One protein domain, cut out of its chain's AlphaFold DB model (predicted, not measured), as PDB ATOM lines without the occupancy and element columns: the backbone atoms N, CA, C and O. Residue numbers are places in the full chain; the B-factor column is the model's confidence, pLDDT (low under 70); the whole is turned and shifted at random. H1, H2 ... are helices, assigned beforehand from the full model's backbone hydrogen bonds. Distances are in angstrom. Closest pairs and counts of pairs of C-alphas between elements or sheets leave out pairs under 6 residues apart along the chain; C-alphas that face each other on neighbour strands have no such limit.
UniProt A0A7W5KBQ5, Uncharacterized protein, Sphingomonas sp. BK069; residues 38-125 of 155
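Overview. This is residues 38 to 125 of the 155 residues of an uncharacterized protein of Sphingomonas sp. BK069 (UniProt A0A7W5KBQ5). A long helix, H3, runs through the middle, with H1 and H4 packed on opposite sides of it and H5 crossing it on a third. H2 and the loop after it, residues 68 to 77, make a loosely attached end beyond H1 and H3. The printed part has 88 residues with five named helices, H1 to H5 in that order, and no named strand; the class is all helix. It is compact, with a radius of gyration of the C-alphas of 12.6 A and spans of 37 by 28 by 19 A.

Arrangement. H1, residues 38 to 51, touches the hub H3, residues 78 to 93, at a steep tilt of 39 degrees, the same way; their closest C-alphas, of Gly 50 and Ala 88, are 4.2 A apart. H2, residues 58 to 67, touches no helix but is near H1, and its closest C-alpha pair with H3, Leu 60 and Glu 81, is 7.5 A apart: close but not clearly touching. H3 and H4, residues 99 to 107, form a helical hairpin at a shallow tilt of 31 degrees, opposite ways, closest at the C-alphas of Gln 82 and Phe 105, 6.1 A. H5, residues 112 to 122, touches residues 87 to 91 of H3 alone, at a steep tilt of 49 degrees, the same way; the closest C-alphas, of Ser 91 and Val 122, are 5.2 A apart. H4 and H5 only just touch, with 3 pairs of C-alphas within 8 A, the closest those of Leu 106 and Glu 112, 7.1 A. H1 and H4 are apart. In H1, H2, H3, H4 and H5 every O i to N i+4 pair is within hydrogen-bond range.

Along the chain. H1 begins at C-alpha 38, (-28.289, -3.868, 6.935), and is 20.3 A long. H3 is 22.0 A and H5 15.5 A, ending at C-alpha 122, (-18.227, -14.798, 12.749).

Size, cuts and confidence. The two C-alphas farthest apart, of Arg 70 and His 96, are 38.4 A apart. The printed part has no cut and no long link. Its mean pLDDT is 70.8, with residues 49 to 77 and 124 to 125 under 70.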
ATOM      1  N   LEU A  38     -27.836  -2.894   7.920       76.06
ATOM      2  CA  LEU A  38     -28.289  -3.868   6.935       76.06
ATOM      3  C   LEU A  38     -27.228  -4.946   6.693       76.06
ATOM      4  O   LEU A  38     -27.538  -6.134   6.685       76.06
ATOM      5  N   GLU A  39     -25.977  -4.539   6.533       82.75
ATOM      6  CA  GLU A  39     -24.841  -5.433   6.353       82.75
ATOM      7  C   GLU A  39     -24.679  -6.347   7.569       82.75
ATOM      8  O   GLU A  39     -24.545  -7.559   7.413       82.75
ATOM      9  N   TRP A  40     -24.804  -5.805   8.785       86.25
ATOM     10  CA  TRP A  40     -24.798  -6.604  10.012       86.25
ATOM     11  C   TRP A  40     -25.934  -7.627  10.067       86.25
ATOM     12  O   TRP A  40     -25.713  -8.763  10.498       86.25
ATOM     13  N   LEU A  41     -27.133  -7.263   9.604       80.06
ATOM     14  CA  LEU A  41     -28.255  -8.195   9.504       80.06
ATOM     15  C   LEU A  41     -27.944  -9.335   8.519       80.06
ATOM     16  O   LEU A  41     -28.184 -10.501   8.830       80.06
ATOM     17  N   VAL A  42     -27.377  -9.011   7.355       82.69
ATOM     18  CA  VAL A  42     -26.986  -9.994   6.330       82.69
ATOM     19  C   VAL A  42     -25.870 -10.918   6.834       82.69
ATOM     20  O   VAL A  42     -25.927 -12.129   6.605       82.69
ATOM     21  N   ILE A  43     -24.900 -10.385   7.579       84.44
ATOM     22  CA  ILE A  43     -23.826 -11.162   8.215       84.44
ATOM     23  C   ILE A  43     -24.402 -12.150   9.236       84.44
ATOM     24  O   ILE A  43     -24.071 -13.334   9.192       84.44
ATOM     25  N   ALA A  44     -25.300 -11.699  10.118       80.88
ATOM     26  CA  ALA A  44     -25.935 -12.559  11.124       80.88
ATOM     27  C   ALA A  44     -26.739 -13.707  10.487       80.88
ATOM     28  O   ALA A  44     -26.789 -14.825  11.002       80.88
ATOM     29  N   ILE A  45     -27.346 -13.433   9.335       76.12
ATOM     30  CA  ILE A  45     -28.069 -14.418   8.536       76.12
ATOM     31  C   ILE A  45     -27.118 -15.444   7.925       76.12
ATOM     32  O   ILE A  45     -27.342 -16.643   8.082       76.12
ATOM     33  N   GLY A  46     -26.036 -14.989   7.288       78.38
ATOM     34  CA  GLY A  46     -25.029 -15.878   6.709       78.38
ATOM     35  C   GLY A  46     -24.358 -16.762   7.759       78.38
ATOM     36  O   GLY A  46     -24.189 -17.958   7.535       78.38
ATOM     37  N   GLN A  47     -24.066 -16.214   8.941       80.12
ATOM     38  CA  GLN A  47     -23.502 -16.980  10.054       80.12
ATOM     39  C   GLN A  47     -24.415 -18.130  10.489       80.12
ATOM     40  O   GLN A  47     -23.959 -19.251  10.744       80.12
ATOM     41  N   ARG A  48     -25.721 -17.862  10.554       71.44
ATOM     42  CA  ARG A  48     -26.705 -18.884  10.896       71.44
ATOM     43  C   ARG A  48     -26.786 -19.953   9.807       71.44
ATOM     44  O   ARG A  48     -26.771 -21.125  10.160       71.44
ATOM     45  N   ASP A  49     -26.802 -19.571   8.528       64.88
ATOM     46  CA  ASP A  49     -26.839 -20.505   7.388       64.88
ATOM     47  C   ASP A  49     -25.632 -21.467   7.362       64.88
ATOM     48  O   ASP A  49     -25.813 -22.655   7.092       64.88
ATOM     49  N   GLY A  50     -24.423 -20.985   7.679       58.12
ATOM     50  CA  GLY A  50     -23.221 -21.833   7.763       58.12
ATOM     51  C   GLY A  50     -23.214 -22.768   8.981       58.12
ATOM     52  O   GLY A  50     -22.727 -23.892   8.935       58.12
ATOM     53  N   SER A  51     -23.831 -22.351  10.089       57.28
ATOM     54  CA  SER A  51     -23.903 -23.178  11.306       57.28
ATOM     55  C   SER A  51     -24.875 -24.358  11.173       57.28
ATOM     56  O   SER A  51     -24.675 -25.416  11.769       57.28
ATOM     57  N   VAL A  52     -25.950 -24.191  10.400       48.16
ATOM     58  CA  VAL A  52     -26.916 -25.252  10.078       48.16
ATOM     59  C   VAL A  52     -26.752 -25.622   8.617       48.16
ATOM     60  O   VAL A  52     -27.590 -25.210   7.842       48.16
ATOM     61  N   GLY A  53     -25.696 -26.367   8.256       47.25
ATOM     62  CA  GLY A  53     -25.252 -26.744   6.894       47.25
ATOM     63  C   GLY A  53     -26.316 -26.854   5.786       47.25
ATOM     64  O   GLY A  53     -26.580 -27.929   5.241       47.25
ATOM     65  N   CYS A  54     -26.924 -25.730   5.415       46.03
ATOM     66  CA  CYS A  54     -28.137 -25.674   4.625       46.03
ATOM     67  C   CYS A  54     -27.973 -24.560   3.603       46.03
ATOM     68  O   CYS A  54     -27.906 -23.373   3.909       46.03
ATOM     69  N   ARG A  55     -27.941 -24.986   2.341       51.38
ATOM     70  CA  ARG A  55     -28.063 -24.145   1.151       51.38
ATOM     71  C   ARG A  55     -29.441 -23.485   1.122       51.38
ATOM     72  O   ARG A  55     -30.302 -23.865   0.332       51.38
ATOM     73  N   SER A  56     -29.663 -22.486   1.961       46.19
ATOM     74  CA  SER A  56     -30.856 -21.660   1.875       46.19
ATOM     75  C   SER A  56     -30.560 -20.454   0.981       46.19
ATOM     76  O   SER A  56     -29.970 -19.460   1.389       46.19
ATOM     77  N   ARG A  57     -30.934 -20.565  -0.295       55.59
ATOM     78  CA  ARG A  57     -31.094 -19.423  -1.209       55.59
ATOM     79  C   ARG A  57     -32.341 -18.539  -0.949       55.59
ATOM     80  O   ARG A  57     -32.273 -17.386  -1.348       55.59
ATOM     81  N   PRO A  58     -33.449 -18.970  -0.298       56.50
ATOM     82  CA  PRO A  58     -34.662 -18.138  -0.244       56.50
ATOM     83  C   PRO A  58     -34.671 -16.990   0.780       56.50
ATOM     84  O   PRO A  58     -35.601 -16.187   0.740       56.50
ATOM     85  N   LEU A  59     -33.715 -16.891   1.714       57.97
ATOM     86  CA  LEU A  59     -33.822 -15.891   2.788       57.97
ATOM     87  C   LEU A  59     -33.477 -14.467   2.326       57.97
ATOM     88  O   LEU A  59     -34.203 -13.549   2.700       57.97
ATOM     89  N   LEU A  60     -32.450 -14.260   1.486       55.66
ATOM     90  CA  LEU A  60     -32.208 -12.917   0.931       55.66
ATOM     91  C   LEU A  60     -33.330 -12.473   0.007       55.66
ATOM     92  O   LEU A  60     -33.752 -11.333   0.117       55.66
ATOM     93  N   ASP A  61     -33.876 -13.373  -0.812       58.44
ATOM     94  CA  ASP A  61     -35.049 -13.062  -1.633       58.44
ATOM     95  C   ASP A  61     -36.262 -12.674  -0.767       58.44
ATOM     96  O   ASP A  61     -37.057 -11.812  -1.142       58.44
ATOM     97  N   ALA A  62     -36.426 -13.295   0.406       60.16
ATOM     98  CA  ALA A  62     -37.500 -12.961   1.337       60.16
ATOM     99  C   ALA A  62     -37.279 -11.603   2.020       60.16
ATOM    100  O   ALA A  62     -38.221 -10.818   2.109       60.16
ATOM    101  N   LEU A  63     -36.057 -11.310   2.473       59.62
ATOM    102  CA  LEU A  63     -35.706 -10.006   3.049       59.62
ATOM    103  C   LEU A  63     -35.820  -8.902   2.010       59.62
ATOM    104  O   LEU A  63     -36.374  -7.849   2.302       59.62
ATOM    105  N   ASP A  64     -35.352  -9.161   0.795       57.62
ATOM    106  CA  ASP A  64     -35.491  -8.243  -0.318       57.62
ATOM    107  C   ASP A  64     -36.965  -7.914  -0.554       57.62
ATOM    108  O   ASP A  64     -37.348  -6.754  -0.514       57.62
ATOM    109  N   ARG A  65     -37.845  -8.919  -0.631       58.34
ATOM    110  CA  ARG A  65     -39.298  -8.690  -0.739       58.34
ATOM    111  C   ARG A  65     -39.898  -7.943   0.458       58.34
ATOM    112  O   ARG A  65     -40.848  -7.187   0.272       58.34
ATOM    113  N   LEU A  66     -39.372  -8.146   1.666       58.81
ATOM    114  CA  LEU A  66     -39.812  -7.465   2.891       58.81
ATOM    115  C   LEU A  66     -39.370  -5.992   2.941       58.81
ATOM    116  O   LEU A  66     -40.133  -5.148   3.412       58.81
ATOM    117  N   PHE A  67     -38.180  -5.663   2.431       58.47
ATOM    118  CA  PHE A  67     -37.615  -4.308   2.447       58.47
ATOM    119  C   PHE A  67     -37.818  -3.529   1.125       58.47
ATOM    120  O   PHE A  67     -37.728  -2.298   1.120       58.47
ATOM    121  N   ALA A  68     -38.190  -4.194   0.023       48.69
ATOM    122  CA  ALA A  68     -38.413  -3.603  -1.308       48.69
ATOM    123  C   ALA A  68     -39.727  -2.812  -1.457       48.69
ATOM    124  O   ALA A  68     -39.958  -2.200  -2.499       48.69
ATOM    125  N   VAL A  69     -40.586  -2.752  -0.433       47.88
ATOM    126  CA  VAL A  69     -41.843  -1.974  -0.500       47.88
ATOM    127  C   VAL A  69     -41.598  -0.451  -0.454       47.88
ATOM    128  O   VAL A  69     -42.526   0.318  -0.694       47.88
ATOM    129  N   ARG A  70     -40.364   0.036  -0.218       44.34
ATOM    130  CA  ARG A  70     -40.080   1.492  -0.229       44.34
ATOM    131  C   ARG A  70     -38.811   1.988  -0.927       44.34
ATOM    132  O   ARG A  70     -38.718   3.199  -1.092       44.34
ATOM    133  N   HIS A  71     -37.880   1.141  -1.370       36.25
ATOM    134  CA  HIS A  71     -36.675   1.593  -2.092       36.25
ATOM    135  C   HIS A  71     -36.231   0.563  -3.146       36.25
ATOM    136  O   HIS A  71     -36.427  -0.631  -2.923       36.25
ATOM    137  N   PRO A  72     -35.650   0.995  -4.287       41.09
ATOM    138  CA  PRO A  72     -35.165   0.087  -5.323       41.09
ATOM    139  C   PRO A  72     -34.089  -0.844  -4.749       41.09
ATOM    140  O   PRO A  72     -33.008  -0.402  -4.377       41.09
ATOM    141  N   ASN A  73     -34.472  -2.117  -4.647       51.03
ATOM    142  CA  ASN A  73     -33.707  -3.336  -4.400       51.03
ATOM    143  C   ASN A  73     -32.177  -3.167  -4.256       51.03
ATOM    144  O   ASN A  73     -31.428  -3.293  -5.224       51.03
ATOM    145  N   GLN A  74     -31.720  -2.897  -3.028       46.59
ATOM    146  CA  GLN A  74     -30.297  -2.918  -2.675       46.59
ATOM    147  C   GLN A  74     -29.860  -4.280  -2.111       46.59
ATOM    148  O   GLN A  74     -28.677  -4.586  -2.191       46.59
ATOM    149  N   LEU A  75     -30.775  -5.119  -1.600       48.28
ATOM    150  CA  LEU A  75     -30.452  -6.418  -0.982       48.28
ATOM    151  C   LEU A  75     -30.186  -7.538  -1.991       48.28
ATOM    152  O   LEU A  75     -29.384  -8.417  -1.689       48.28
ATOM    153  N   ALA A  76     -30.767  -7.490  -3.194       53.69
ATOM    154  CA  ALA A  76     -30.370  -8.358  -4.307       53.69
ATOM    155  C   ALA A  76     -29.161  -7.806  -5.089       53.69
ATOM    156  O   ALA A  76     -28.871  -8.255  -6.201       53.69
ATOM    157  N   ASN A  77     -28.439  -6.825  -4.534       66.06
ATOM    158  CA  ASN A  77     -27.151  -6.424  -5.077       66.06
ATOM    159  C   ASN A  77     -26.152  -7.575  -4.885       66.06
ATOM    160  O   ASN A  77     -26.051  -8.155  -3.800       66.06
ATOM    161  N   ALA A  78     -25.379  -7.874  -5.930       71.88
ATOM    162  CA  ALA A  78     -24.326  -8.884  -5.908       71.88
ATOM    163  C   ALA A  78     -23.376  -8.720  -4.703       71.88
ATOM    164  O   ALA A  78     -22.868  -9.716  -4.194       71.88
ATOM    165  N   GLY A  79     -23.194  -7.491  -4.203       77.88
ATOM    166  CA  GLY A  79     -22.404  -7.210  -3.004       77.88
ATOM    167  C   GLY A  79     -22.958  -7.793  -1.702       77.88
ATOM    168  O   GLY A  79     -22.183  -8.363  -0.935       77.88
ATOM    169  N   LEU A  80     -24.268  -7.717  -1.451       82.50
ATOM    170  CA  LEU A  80     -24.861  -8.231  -0.207       82.50
ATOM    171  C   LEU A  80     -25.018  -9.757  -0.224       82.50
ATOM    172  O   LEU A  80     -24.783 -10.405   0.795       82.50
ATOM    173  N   GLU A  81     -25.303 -10.358  -1.382       81.12
ATOM    174  CA  GLU A  81     -25.232 -11.821  -1.528       81.12
ATOM    175  C   GLU A  81     -23.801 -12.346  -1.328       81.12
ATOM    176  O   GLU A  81     -23.606 -13.390  -0.698       81.12
ATOM    177  N   GLN A  82     -22.791 -11.610  -1.807       86.88
ATOM    178  CA  GLN A  82     -21.391 -11.962  -1.572       86.88
ATOM    179  C   GLN A  82     -21.013 -11.820  -0.090       86.88
ATOM    180  O   GLN A  82     -20.328 -12.692   0.443       86.88
ATOM    181  N   LEU A  83     -21.511 -10.782   0.592       87.25
ATOM    182  CA  LEU A  83     -21.334 -10.595   2.034       87.25
ATOM    183  C   LEU A  83     -21.931 -11.763   2.828       87.25
ATOM    184  O   LEU A  83     -21.262 -12.319   3.701       87.25
ATOM    185  N   ARG A  84     -23.155 -12.196   2.490       86.19
ATOM    186  CA  ARG A  84     -23.770 -13.361   3.139       86.19
ATOM    187  C   ARG A  84     -22.948 -14.626   2.908       86.19
ATOM    188  O   ARG A  84     -22.682 -15.364   3.857       86.19
ATOM    189  N   ARG A  85     -22.561 -14.900   1.657       84.31
ATOM    190  CA  ARG A  85     -21.777 -16.097   1.317       84.31
ATOM    191  C   ARG A  85     -20.468 -16.128   2.097       84.31
ATOM    192  O   ARG A  85     -20.117 -17.170   2.644       84.31
ATOM    193  N   MET A  86     -19.786 -14.989   2.167       86.12
ATOM    194  CA  MET A  86     -18.555 -14.846   2.931       86.12
ATOM    195  C   MET A  86     -18.790 -15.115   4.421       86.12
ATOM    196  O   MET A  86     -18.048 -15.885   5.017       86.12
ATOM    197  N   ALA A  87     -19.861 -14.570   5.008       87.06
ATOM    198  CA  ALA A  87     -20.216 -14.820   6.405       87.06
ATOM    199  C   ALA A  87     -20.506 -16.302   6.698       87.06
ATOM    200  O   ALA A  87     -20.065 -16.818   7.724       87.06
ATOM    201  N   ALA A  88     -21.192 -17.006   5.793       84.88
ATOM    202  CA  ALA A  88     -21.435 -18.443   5.929       84.88
ATOM    203  C   ALA A  88     -20.125 -19.246   5.880       84.88
ATOM    204  O   ALA A  88     -19.857 -20.040   6.780       84.88
ATOM    205  N   LEU A  89     -19.274 -18.980   4.881       83.81
ATOM    206  CA  LEU A  89     -17.975 -19.644   4.736       83.81
ATOM    207  C   LEU A  89     -17.056 -19.374   5.930       83.81
ATOM    208  O   LEU A  89     -16.449 -20.303   6.450       83.81
ATOM    209  N   ALA A  90     -16.980 -18.128   6.391       84.62
ATOM    210  CA  ALA A  90     -16.167 -17.751   7.541       84.62
ATOM    211  C   ALA A  90     -16.690 -18.363   8.853       84.62
ATOM    212  O   ALA A  90     -15.903 -18.645   9.750       84.62
ATOM    213  N   SER A  91     -17.994 -18.626   8.973       80.19
ATOM    214  CA  SER A  91     -18.561 -19.276  10.169       80.19
ATOM    215  C   SER A  91     -18.261 -20.773  10.232       80.19
ATOM    216  O   SER A  91     -18.141 -21.328  11.320       80.19
ATOM    217  N   GLU A  92     -18.120 -21.429   9.079       80.62
ATOM    218  CA  GLU A  92     -17.734 -22.844   8.999       80.62
ATOM    219  C   GLU A  92     -16.209 -23.034   9.047       80.62
ATOM    220  O   GLU A  92     -15.708 -23.918   9.740       80.62
ATOM    221  N   LEU A  93     -15.467 -22.209   8.301       78.31
ATOM    222  CA  LEU A  93     -14.039 -22.395   8.014       78.31
ATOM    223  C   LEU A  93     -13.124 -21.416   8.763       78.31
ATOM    224  O   LEU A  93     -11.902 -21.577   8.737       78.31
ATOM    225  N   GLY A  94     -13.672 -20.385   9.409       81.19
ATOM    226  CA  GLY A  94     -12.878 -19.317  10.015       81.19
ATOM    227  C   GLY A  94     -11.976 -18.641   8.981       81.19
ATOM    228  O   GLY A  94     -12.440 -18.199   7.935       81.19
ATOM    229  N   TRP A  95     -10.671 -18.609   9.252       76.62
ATOM    230  CA  TRP A  95      -9.653 -18.028   8.366       76.62
ATOM    231  C   TRP A  95      -9.293 -18.893   7.144       76.62
ATOM    232  O   TRP A  95      -8.549 -18.443   6.280       76.62
ATOM    233  N   HIS A  96      -9.836 -20.107   7.016       75.62
ATOM    234  CA  HIS A  96      -9.560 -21.010   5.887       75.62
ATOM    235  C   HIS A  96     -10.452 -20.765   4.654       75.62
ATOM    236  O   HIS A  96     -10.668 -21.672   3.845       75.62
ATOM    237  N   VAL A  97     -10.997 -19.557   4.487       74.44
ATOM    238  CA  VAL A  97     -11.823 -19.217   3.318       74.44
ATOM    239  C   VAL A  97     -10.983 -19.310   2.031       74.44
ATOM    240  O   VAL A  97      -9.844 -18.842   1.998       74.44
ATOM    241  N   PRO A  98     -11.511 -19.886   0.934       73.00
ATOM    242  CA  PRO A  98     -10.778 -19.959  -0.324       73.00
ATOM    243  C   PRO A  98     -10.470 -18.561  -0.904       73.00
ATOM    244  O   PRO A  98     -11.337 -17.680  -0.911       73.00
ATOM    245  N   PRO A  99      -9.277 -18.357  -1.495       70.44
ATOM    246  CA  PRO A  99      -8.835 -17.054  -2.013       70.44
ATOM    247  C   PRO A  99      -9.703 -16.537  -3.176       70.44
ATOM    248  O   PRO A  99      -9.821 -15.330  -3.408       70.44
ATOM    249  N   SER A 100     -10.377 -17.437  -3.900       74.25
ATOM    250  CA  SER A 100     -11.350 -17.083  -4.941       74.25
ATOM    251  C   SER A 100     -12.573 -16.344  -4.388       74.25
ATOM    252  O   SER A 100     -13.108 -15.463  -5.058       74.25
ATOM    253  N   GLU A 101     -13.007 -16.666  -3.170       76.50
ATOM    254  CA  GLU A 101     -14.144 -16.005  -2.522       76.50
ATOM    255  C   GLU A 101     -13.715 -14.683  -1.879       76.50
ATOM    256  O   GLU A 101     -14.448 -13.699  -1.964       76.50
ATOM    257  N   MET A 102     -12.491 -14.614  -1.335       79.62
ATOM    258  CA  MET A 102     -11.900 -13.355  -0.859       79.62
ATOM    259  C   MET A 102     -11.763 -12.337  -2.003       79.62
ATOM    260  O   MET A 102     -12.195 -11.195  -1.887       79.62
ATOM    261  N   SER A 103     -11.254 -12.757  -3.166       75.00
ATOM    262  CA  SER A 103     -11.165 -11.877  -4.344       75.00
ATOM    263  C   SER A 103     -12.534 -11.485  -4.912       75.00
ATOM    264  O   SER A 103     -12.702 -10.373  -5.410       75.00
ATOM    265  N   ALA A 104     -13.541 -12.360  -4.838       75.12
ATOM    266  CA  ALA A 104     -14.913 -12.013  -5.206       75.12
ATOM    267  C   ALA A 104     -15.530 -10.980  -4.247       75.12
ATOM    268  O   ALA A 104     -16.239 -10.088  -4.708       75.12
ATOM    269  N   PHE A 105     -15.208 -11.048  -2.953       79.19
ATOM    270  CA  PHE A 105     -15.618 -10.065  -1.949       79.19
ATOM    271  C   PHE A 105     -15.023  -8.678  -2.225       79.19
ATOM    272  O   PHE A 105     -15.761  -7.697  -2.294       79.19
ATOM    273  N   LEU A 106     -13.722  -8.608  -2.512       80.50
ATOM    274  CA  LEU A 106     -13.048  -7.347  -2.839       80.50
ATOM    275  C   LEU A 106     -13.543  -6.758  -4.173       80.50
ATOM    276  O   LEU A 106     -13.793  -5.561  -4.282       80.50
ATOM    277  N   ARG A 107     -13.794  -7.601  -5.186       73.38
ATOM    278  CA  ARG A 107     -14.402  -7.160  -6.460       73.38
ATOM    279  C   ARG A 107     -15.835  -6.659  -6.320       73.38
ATOM    280  O   ARG A 107     -16.285  -5.902  -7.174       73.38
ATOM    281  N   ALA A 108     -16.549  -7.080  -5.280       76.31
ATOM    282  CA  ALA A 108     -17.884  -6.582  -4.989       76.31
ATOM    283  C   ALA A 108     -17.879  -5.182  -4.339       76.31
ATOM    284  O   ALA A 108     -18.950  -4.626  -4.104       76.31
ATOM    285  N   GLY A 109     -16.694  -4.605  -4.099       78.75
ATOM    286  CA  GLY A 109     -16.515  -3.252  -3.570       78.75
ATOM    287  C   GLY A 109     -16.317  -3.185  -2.056       78.75
ATOM    288  O   GLY A 109     -16.295  -2.088  -1.508       78.75
ATOM    289  N   TRP A 110     -16.176  -4.329  -1.382       78.38
ATOM    290  CA  TRP A 110     -15.878  -4.385   0.049       78.38
ATOM    291  C   TRP A 110     -14.376  -4.236   0.312       78.38
ATOM    292  O   TRP A 110     -13.555  -4.652  -0.511       78.38
ATOM    293  N   SER A 111     -14.012  -3.657   1.456       80.44
ATOM    294  CA  SER A 111     -12.610  -3.455   1.832       80.44
ATOM    295  C   SER A 111     -12.002  -4.669   2.538       80.44
ATOM    296  O   SER A 111     -12.696  -5.564   3.025       80.44
ATOM    297  N   GLU A 112     -10.674  -4.685   2.615       75.56
ATOM    298  CA  GLU A 112      -9.933  -5.704   3.359       75.56
ATOM    299  C   GLU A 112     -10.195  -5.618   4.869       75.56
ATOM    300  O   GLU A 112     -10.489  -6.638   5.488       75.56
ATOM    301  N   ASP A 113     -10.218  -4.410   5.442       75.81
ATOM    302  CA  ASP A 113     -10.569  -4.193   6.852       75.81
ATOM    303  C   ASP A 113     -11.956  -4.754   7.204       75.81
ATOM    304  O   ASP A 113     -12.173  -5.269   8.302       75.81
ATOM    305  N   GLN A 114     -12.910  -4.668   6.271       82.06
ATOM    306  CA  GLN A 114     -14.248  -5.234   6.437       82.06
ATOM    307  C   GLN A 114     -14.233  -6.763   6.384       82.06
ATOM    308  O   GLN A 114     -14.980  -7.403   7.124       82.06
ATOM    309  N   LEU A 115     -13.386  -7.360   5.542       82.88
ATOM    310  CA  LEU A 115     -13.216  -8.811   5.486       82.88
ATOM    311  C   LEU A 115     -12.632  -9.348   6.797       82.88
ATOM    312  O   LEU A 115     -13.163 -10.311   7.348       82.88
ATOM    313  N   GLU A 116     -11.582  -8.709   7.313       83.31
ATOM    314  CA  GLU A 116     -10.967  -9.084   8.590       83.31
ATOM    315  C   GLU A 116     -11.972  -8.955   9.738       83.31
ATOM    316  O   GLU A 116     -12.202  -9.921  10.466       83.31
ATOM    317  N   LEU A 117     -12.660  -7.811   9.828       83.94
ATOM    318  CA  LEU A 117     -13.702  -7.572  10.829       83.94
ATOM    319  C   LEU A 117     -14.813  -8.633  10.766       83.94
ATOM    320  O   LEU A 117     -15.303  -9.092  11.800       83.94
ATOM    321  N   LEU A 118     -15.231  -9.017   9.557       86.06
ATOM    322  CA  LEU A 118     -16.248 -10.043   9.357       86.06
ATOM    323  C   LEU A 118     -15.774 -11.387   9.904       86.06
ATOM    324  O   LEU A 118     -16.493 -11.988  10.705       86.06
ATOM    325  N   ILE A 119     -14.584 -11.847   9.508       82.44
ATOM    326  CA  ILE A 119     -14.047 -13.149   9.923       82.44
ATOM    327  C   ILE A 119     -13.845 -13.173  11.439       82.44
ATOM    328  O   ILE A 119     -14.316 -14.099  12.089       82.44
ATOM    329  N   GLU A 120     -13.251 -12.135  12.029       81.12
ATOM    330  CA  GLU A 120     -13.086 -12.019  13.485       81.12
ATOM    331  C   GLU A 120     -14.411 -12.135  14.247       81.12
ATOM    332  O   GLU A 120     -14.465 -12.671  15.360       81.12
ATOM    333  N   ARG A 121     -15.495 -11.616  13.660       82.44
ATOM    334  CA  ARG A 121     -16.802 -11.599  14.308       82.44
ATOM    335  C   ARG A 121     -17.550 -12.918  14.183       82.44
ATOM    336  O   ARG A 121     -18.277 -13.267  15.117       82.44
ATOM    337  N   VAL A 122     -17.416 -13.609  13.051       82.81
ATOM    338  CA  VAL A 122     -18.227 -14.798  12.749       82.81
ATOM    339  C   VAL A 122     -17.492 -16.120  12.895       82.81
ATOM    340  O   VAL A 122     -18.159 -17.141  13.063       82.81
ATOM    341  N   ALA A 123     -16.156 -16.107  12.849       77.19
ATOM    342  CA  ALA A 123     -15.350 -17.311  12.947       77.19
ATOM    343  C   ALA A 123     -15.679 -18.088  14.230       77.19
ATOM    344  O   ALA A 123     -15.904 -17.486  15.291       77.19
ATOM    345  N   PRO A 124     -15.698 -19.429  14.154       67.00
ATOM    346  CA  PRO A 124     -15.955 -20.253  15.315       67.00
ATOM    347  C   PRO A 124     -14.881 -19.967  16.361       67.00
ATOM    348  O   PRO A 124     -13.682 -20.090  16.106       67.00
ATOM    349  N   LYS A 125     -15.312 -19.579  17.561       61.88
ATOM    350  CA  LYS A 125     -14.409 -19.445  18.701       61.88
ATOM    351  C   LYS A 125     -14.091 -20.846  19.204       61.88
ATOM    352  O   LYS A 125     -14.829 -21.393  20.020       61.88
TER     353      LYS A 125